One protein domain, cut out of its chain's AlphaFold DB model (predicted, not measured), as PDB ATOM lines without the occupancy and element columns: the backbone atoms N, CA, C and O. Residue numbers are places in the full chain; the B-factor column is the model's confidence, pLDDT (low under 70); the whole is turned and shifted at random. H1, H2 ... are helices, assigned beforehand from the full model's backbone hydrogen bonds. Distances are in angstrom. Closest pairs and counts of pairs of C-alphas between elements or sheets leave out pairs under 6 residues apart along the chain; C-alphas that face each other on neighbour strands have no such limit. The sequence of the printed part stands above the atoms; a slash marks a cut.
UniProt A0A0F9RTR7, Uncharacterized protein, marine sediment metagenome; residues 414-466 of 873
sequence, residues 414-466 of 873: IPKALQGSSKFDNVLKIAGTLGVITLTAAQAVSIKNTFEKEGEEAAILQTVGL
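What this domain is: This is residues 414 to 466 of the 873 residues of an uncharacterized protein of marine sediment metagenome (UniProt A0A0F9RTR7). The longest helix, H3, folds back into H4 as a helical hairpin, and H2 packs on H4 through residues 423 to 427. H1, a short turn, sits near the start of H2 and the H3-H4 joint. The 53 printed residues hold four named helices, H1 to H4 in order, and no named strand: all helix, compact, radius of gyration of the C-alphas 10.3 A, spans 30 by 23 by 18 A.

Where its parts are: H3, residues 441 to 454, is 19.6 A long and begins at C-alpha 441 (-5.345, 16.670, 5.440). H4, 456 to 466, is 15.3 A and ends at C-alpha 466 (3.402, 8.704, 1.633). H2, 422 to 433, is 16.4 A; H1 is 416 to 419.

How they stand to each other: H3 and H4 touch, closest C-alphas Phe 451 and Ala 459, 5.1 A, opposite ways at a shallow tilt of 33 degrees, only just short of steep. H2 and H4 touch, C-alphas of Phe 424 and Ile 460 closest at 6.1 A, the same way at a shallow 14 degrees. H2 and H3 are apart. Every O i to N i+4 pair is within hydrogen-bond range in H2, H3 and H4.

The domain as a whole: The C-alphas of Gly 435 and Lys 453, the farthest apart, are 30.4 A apart. The printed part has no cut and no long link. Its mean pLDDT is 70.3; residues 427 to 439 are among those under 70.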
ATOM      1  N   ILE A 414       0.516  22.619   5.063       73.75
ATOM      2  CA  ILE A 414       1.958  22.453   4.850       73.75
ATOM      3  C   ILE A 414       2.670  23.778   5.190       73.75
ATOM      4  O   ILE A 414       2.209  24.831   4.743       73.75
ATOM      5  N   PRO A 415       3.774  23.765   5.966       79.44
ATOM      6  CA  PRO A 415       4.538  24.965   6.304       79.44
ATOM      7  C   PRO A 415       4.913  25.780   5.061       79.44
ATOM      8  O   PRO A 415       5.400  25.216   4.082       79.44
ATOM      9  N   LYS A 416       4.765  27.111   5.118       76.50
ATOM     10  CA  LYS A 416       5.143  28.010   4.007       76.50
ATOM     11  C   LYS A 416       6.617  27.860   3.601       76.50
ATOM     12  O   LYS A 416       6.926  27.928   2.421       76.50
ATOM     13  N   ALA A 417       7.503  27.575   4.558       69.62
ATOM     14  CA  ALA A 417       8.924  27.326   4.301       69.62
ATOM     15  C   ALA A 417       9.172  26.093   3.406       69.62
ATOM     16  O   ALA A 417      10.049  26.115   2.553       69.62
ATOM     17  N   LEU A 418       8.346  25.049   3.532       74.56
ATOM     18  CA  LEU A 418       8.396  23.860   2.674       74.56
ATOM     19  C   LEU A 418       7.861  24.134   1.267       74.56
ATOM     20  O   LEU A 418       8.352  23.562   0.303       74.56
ATOM     21  N   GLN A 419       6.868  25.018   1.147       74.19
ATOM     22  CA  GLN A 419       6.326  25.452  -0.148       74.19
ATOM     23  C   GLN A 419       7.306  26.336  -0.928       74.19
ATOM     24  O   GLN A 419       7.203  26.418  -2.142       74.19
ATOM     25  N   GLY A 420       8.260  26.979  -0.247       66.56
ATOM     26  CA  GLY A 420       9.348  27.729  -0.880       66.56
ATOM     27  C   GLY A 420      10.547  26.869  -1.301       66.56
ATOM     28  O   GLY A 420      11.468  27.382  -1.933       66.56
ATOM     29  N   SER A 421      10.564  25.574  -0.963       81.25
ATOM     30  CA  SER A 421      11.665  24.673  -1.311       81.25
ATOM     31  C   SER A 421      11.543  24.156  -2.743       81.25
ATOM     32  O   SER A 421      10.636  23.388  -3.074       81.25
ATOM     33  N   SER A 422      12.533  24.482  -3.580       68.56
ATOM     34  CA  SER A 422      12.634  23.967  -4.954       68.56
ATOM     35  C   SER A 422      12.736  22.436  -5.013       68.56
ATOM     36  O   SER A 422      12.260  21.811  -5.965       68.56
ATOM     37  N   LYS A 423      13.305  21.801  -3.977       71.44
ATOM     38  CA  LYS A 423      13.395  20.337  -3.859       71.44
ATOM     39  C   LYS A 423      12.021  19.717  -3.606       71.44
ATOM     40  O   LYS A 423      11.685  18.709  -4.230       71.44
ATOM     41  N   PHE A 424      11.223  20.317  -2.723       75.94
ATOM     42  CA  PHE A 424       9.881  19.829  -2.407       75.94
ATOM     43  C   PHE A 424       8.905  20.026  -3.574       75.94
ATOM     44  O   PHE A 424       8.152  19.108  -3.914       75.94
ATOM     45  N   ASP A 425       8.994  21.165  -4.260       73.94
ATOM     46  CA  ASP A 425       8.206  21.451  -5.459       73.94
ATOM     47  C   ASP A 425       8.500  20.479  -6.605       73.94
ATOM     48  O   ASP A 425       7.578  20.026  -7.286       73.94
ATOM     49  N   ASN A 426       9.763  20.088  -6.801       70.69
ATOM     50  CA  ASN A 426      10.123  19.085  -7.804       70.69
ATOM     51  C   ASN A 426       9.510  17.712  -7.490       70.69
ATOM     52  O   ASN A 426       9.007  17.045  -8.393       70.69
ATOM     53  N   VAL A 427       9.467  17.311  -6.215       68.56
ATOM     54  CA  VAL A 427       8.806  16.065  -5.789       68.56
ATOM     55  C   VAL A 427       7.294  16.126  -6.034       68.56
ATOM     56  O   VAL A 427       6.719  15.164  -6.549       68.56
ATOM     57  N   LEU A 428       6.645  17.257  -5.736       67.94
ATOM     58  CA  LEU A 428       5.214  17.452  -5.998       67.94
ATOM     59  C   LEU A 428       4.885  17.522  -7.496       67.94
ATOM     60  O   LEU A 428       3.857  16.984  -7.910       67.94
ATOM     61  N   LYS A 429       5.749  18.126  -8.320       64.75
ATOM     62  CA  LYS A 429       5.598  18.162  -9.786       64.75
ATOM     63  C   LYS A 429       5.733  16.769 -10.399       64.75
ATOM     64  O   LYS A 429       4.854  16.376 -11.163       64.75
ATOM     65  N   ILE A 430       6.748  15.994  -9.999       56.97
ATOM     66  CA  ILE A 430       6.942  14.600 -10.442       56.97
ATOM     67  C   ILE A 430       5.743  13.728 -10.035       56.97
ATOM     68  O   ILE A 430       5.237  12.932 -10.830       56.97
ATOM     69  N   ALA A 431       5.231  13.911  -8.816       53.34
ATOM     70  CA  ALA A 431       4.037  13.211  -8.352       53.34
ATOM     71  C   ALA A 431       2.763  13.652  -9.097       53.34
ATOM     72  O   ALA A 431       1.895  12.830  -9.383       53.34
ATOM     73  N   GLY A 432       2.662  14.935  -9.456       48.25
ATOM     74  CA  GLY A 432       1.570  15.488 -10.256       48.25
ATOM     75  C   GLY A 432       1.531  14.949 -11.687       48.25
ATOM     76  O   GLY A 432       0.442  14.695 -12.201       48.25
ATOM     77  N   THR A 433       2.693  14.703 -12.304       46.69
ATOM     78  CA  THR A 433       2.800  14.111 -13.651       46.69
ATOM     79  C   THR A 433       2.419  12.629 -13.712       46.69
ATOM     80  O   THR A 433       2.073  12.142 -14.783       46.69
ATOM     81  N   LEU A 434       2.418  11.915 -12.579       40.81
ATOM     82  CA  LEU A 434       2.087  10.482 -12.500       40.81
ATOM     83  C   LEU A 434       0.590  10.179 -12.275       40.81
ATOM     84  O   LEU A 434       0.221   9.020 -12.106       40.81
ATOM     85  N   GLY A 435      -0.282  11.191 -12.327       37.91
ATOM     86  CA  GLY A 435      -1.736  11.018 -12.252       37.91
ATOM     87  C   GLY A 435      -2.295  11.131 -10.829       37.91
ATOM     88  O   GLY A 435      -2.153  10.236 -10.008       37.91
ATOM     89  N   VAL A 436      -2.952  12.268 -10.571       47.75
ATOM     90  CA  VAL A 436      -3.860  12.616  -9.452       47.75
ATOM     91  C   VAL A 436      -3.686  11.804  -8.155       47.75
ATOM     92  O   VAL A 436      -4.573  11.062  -7.733       47.75
ATOM     93  N   ILE A 437      -2.577  12.021  -7.445       52.62
ATOM     94  CA  ILE A 437      -2.447  11.613  -6.040       52.62
ATOM     95  C   ILE A 437      -2.717  12.842  -5.168       52.62
ATOM     96  O   ILE A 437      -1.944  13.798  -5.155       52.62
ATOM     97  N   THR A 438      -3.846  12.847  -4.456       57.12
ATOM     98  CA  THR A 438      -4.173  13.896  -3.479       57.12
ATOM     99  C   THR A 438      -3.675  13.488  -2.092       57.12
ATOM    100  O   THR A 438      -3.990  12.407  -1.595       57.12
ATOM    101  N   LEU A 439      -2.878  14.352  -1.454       60.66
ATOM    102  CA  LEU A 439      -2.508  14.197  -0.045       60.66
ATOM    103  C   LEU A 439      -3.711  14.573   0.827       60.66
ATOM    104  O   LEU A 439      -4.284  15.654   0.689       60.66
ATOM    105  N   THR A 440      -4.101  13.686   1.739       73.38
ATOM    106  CA  THR A 440      -5.181  13.965   2.700       73.38
ATOM    107  C   THR A 440      -4.731  14.979   3.758       73.38
ATOM    108  O   THR A 440      -3.544  15.073   4.071       73.38
ATOM    109  N   ALA A 441      -5.668  15.703   4.383       65.12
ATOM    110  CA  ALA A 441      -5.345  16.670   5.440       65.12
ATOM    111  C   ALA A 441      -4.538  16.044   6.597       65.12
ATOM    112  O   ALA A 441      -3.597  16.652   7.096       65.12
ATOM    113  N   ALA A 442      -4.828  14.791   6.969       67.62
ATOM    114  CA  ALA A 442      -4.075  14.068   7.996       67.62
ATOM    115  C   ALA A 442      -2.613  13.796   7.590       67.62
ATOM    116  O   ALA A 442      -1.713  13.853   8.426       67.62
ATOM    117  N   GLN A 443      -2.366  13.528   6.306       79.38
ATOM    118  CA  GLN A 443      -1.013  13.363   5.774       79.38
ATOM    119  C   GLN A 443      -0.272  14.700   5.725       79.38
ATOM    120  O   GLN A 443       0.896  14.747   6.095       79.38
ATOM    121  N   ALA A 444      -0.959  15.790   5.372       77.81
ATOM    122  CA  ALA A 444      -0.389  17.135   5.422       77.81
ATOM    123  C   ALA A 444       0.003  17.550   6.853       77.81
ATOM    124  O   ALA A 444       1.097  18.070   7.050       77.81
ATOM    125  N   VAL A 445      -0.823  17.244   7.867       77.62
ATOM    126  CA  VAL A 445      -0.468  17.460   9.288       77.62
ATOM    127  C   VAL A 445       0.741  16.616   9.689       77.62
ATOM    128  O   VAL A 445       1.613  17.086  10.415       77.62
ATOM    129  N   SER A 446       0.820  15.371   9.211       80.94
ATOM    130  CA  SER A 446       1.972  14.515   9.483       80.94
ATOM    131  C   SER A 446       3.258  15.116   8.922       80.94
ATOM    132  O   SER A 446       4.223  15.182   9.667       80.94
ATOM    133  N   ILE A 447       3.247  15.580   7.667       80.94
ATOM    134  CA  ILE A 447       4.394  16.219   6.995       80.94
ATOM    135  C   ILE A 447       4.776  17.533   7.693       80.94
ATOM    136  O   ILE A 447       5.959  17.804   7.887       80.94
ATOM    137  N   LYS A 448       3.786  18.325   8.125       85.06
ATOM    138  CA  LYS A 448       4.002  19.539   8.926       85.06
ATOM    139  C   LYS A 448       4.756  19.225  10.220       85.06
ATOM    140  O   LYS A 448       5.758  19.863  10.519       85.06
ATOM    141  N   ASN A 449       4.300  18.217  10.962       82.62
ATOM    142  CA  ASN A 449       4.905  17.848  12.239       82.62
ATOM    143  C   ASN A 449       6.335  17.316  12.083       82.62
ATOM    144  O   ASN A 449       7.148  17.521  12.980       82.62
ATOM    145  N   THR A 450       6.649  16.619  10.990       82.62
ATOM    146  CA  THR A 450       8.031  16.201  10.706       82.62
ATOM    147  C   THR A 450       8.894  17.371  10.304       82.62
ATOM    148  O   THR A 450      10.028  17.441  10.747       82.62
ATOM    149  N   PHE A 451       8.367  18.315   9.529       89.06
ATOM    150  CA  PHE A 451       9.113  19.522   9.197       89.06
ATOM    151  C   PHE A 451       9.504  20.312  10.447       89.06
ATOM    152  O   PHE A 451      10.664  20.666  10.613       89.06
ATOM    153  N   GLU A 452       8.550  20.531  11.355       79.88
ATOM    154  CA  GLU A 452       8.781  21.284  12.593       79.88
ATOM    155  C   GLU A 452       9.742  20.573  13.559       79.88
ATOM    156  O   GLU A 452      10.406  21.234  14.351       79.88
ATOM    157  N   LYS A 453       9.822  19.236  13.516       84.50
ATOM    158  CA  LYS A 453      10.648  18.445  14.446       84.50
ATOM    159  C   LYS A 453      11.997  18.016  13.885       84.50
ATOM    160  O   LYS A 453      12.951  17.891  14.644       84.50
ATOM    161  N   GLU A 454      12.050  17.709  12.597       80.62
ATOM    162  CA  GLU A 454      13.146  16.978  11.950       80.62
ATOM    163  C   GLU A 454      13.684  17.707  10.706       80.62
ATOM    164  O   GLU A 454      14.678  17.275  10.126       80.62
ATOM    165  N   GLY A 455      13.074  18.829  10.308       80.88
ATOM    166  CA  GLY A 455      13.542  19.670   9.208       80.88
ATOM    167  C   GLY A 455      13.057  19.245   7.818       80.88
ATOM    168  O   GLY A 455      12.254  18.325   7.635       80.88
ATOM    169  N   GLU A 456      13.528  19.975   6.808       81.81
ATOM    170  CA  GLU A 456      13.032  19.912   5.428       81.81
ATOM    171  C   GLU A 456      13.236  18.546   4.759       81.81
ATOM    172  O   GLU A 456      12.309  17.998   4.161       81.81
ATOM    173  N   GLU A 457      14.424  17.954   4.899       66.81
ATOM    174  CA  GLU A 457      14.771  16.695   4.226       66.81
ATOM    175  C   GLU A 457      13.942  15.510   4.744       66.81
ATOM    176  O   GLU A 457      13.493  14.667   3.960       66.81
ATOM    177  N   ALA A 458      13.660  15.481   6.050       72.62
ATOM    178  CA  ALA A 458      12.807  14.471   6.671       72.62
ATOM    179  C   ALA A 458      11.353  14.585   6.190       72.62
ATOM    180  O   ALA A 458      10.709  13.579   5.871       72.62
ATOM    181  N   ALA A 459      10.846  15.812   6.055       81.00
ATOM    182  CA  ALA A 459       9.510  16.063   5.529       81.00
ATOM    183  C   ALA A 459       9.387  15.696   4.036       81.00
ATOM    184  O   ALA A 459       8.376  15.110   3.630       81.00
ATOM    185  N   ILE A 460      10.423  15.957   3.225       73.06
ATOM    186  CA  ILE A 460      10.491  15.524   1.818       73.06
ATOM    187  C   ILE A 460      10.464  13.990   1.739       73.06
ATOM    188  O   ILE A 460       9.635  13.429   1.020       73.06
ATOM    189  N   LEU A 461      11.300  13.296   2.518       66.50
ATOM    190  CA  LEU A 461      11.342  11.829   2.548       66.50
ATOM    191  C   LEU A 461      10.021  11.215   3.010       66.50
ATOM    192  O   LEU A 461       9.561  10.229   2.432       66.50
ATOM    193  N   GLN A 462       9.370  11.812   4.007       76.62
ATOM    194  CA  GLN A 462       8.057  11.358   4.449       76.62
ATOM    195  C   GLN A 462       6.988  11.575   3.379       76.62
ATOM    196  O   GLN A 462       6.117  10.724   3.206       76.62
ATOM    197  N   THR A 463       7.072  12.666   2.622       77.25
ATOM    198  CA  THR A 463       6.163  12.936   1.502       77.25
ATOM    199  C   THR A 463       6.374  11.931   0.372       77.25
ATOM    200  O   THR A 463       5.405  11.336  -0.096       77.25
ATOM    201  N   VAL A 464       7.628  11.636   0.006       66.81
ATOM    202  CA  VAL A 464       7.967  10.573  -0.955       66.81
ATOM    203  C   VAL A 464       7.467   9.218  -0.459       66.81
ATOM    204  O   VAL A 464       6.869   8.477  -1.234       66.81
ATOM    205  N   GLY A 465       7.630   8.898   0.826       64.88
ATOM    206  CA  GLY A 465       7.101   7.669   1.419       64.88
ATOM    207  C   GLY A 465       5.575   7.588   1.334       64.88
ATOM    208  O   GLY A 465       5.027   6.582   0.892       64.88
ATOM    209  N   LEU A 466       4.865   8.659   1.687       72.81
ATOM    210  CA  LEU A 466       3.402   8.704   1.633       72.81
ATOM    211  C   LEU A 466       2.855   8.604   0.201       72.81
ATOM    212  O   LEU A 466       1.808   7.987   0.003       72.81
TER     213      LEU A 466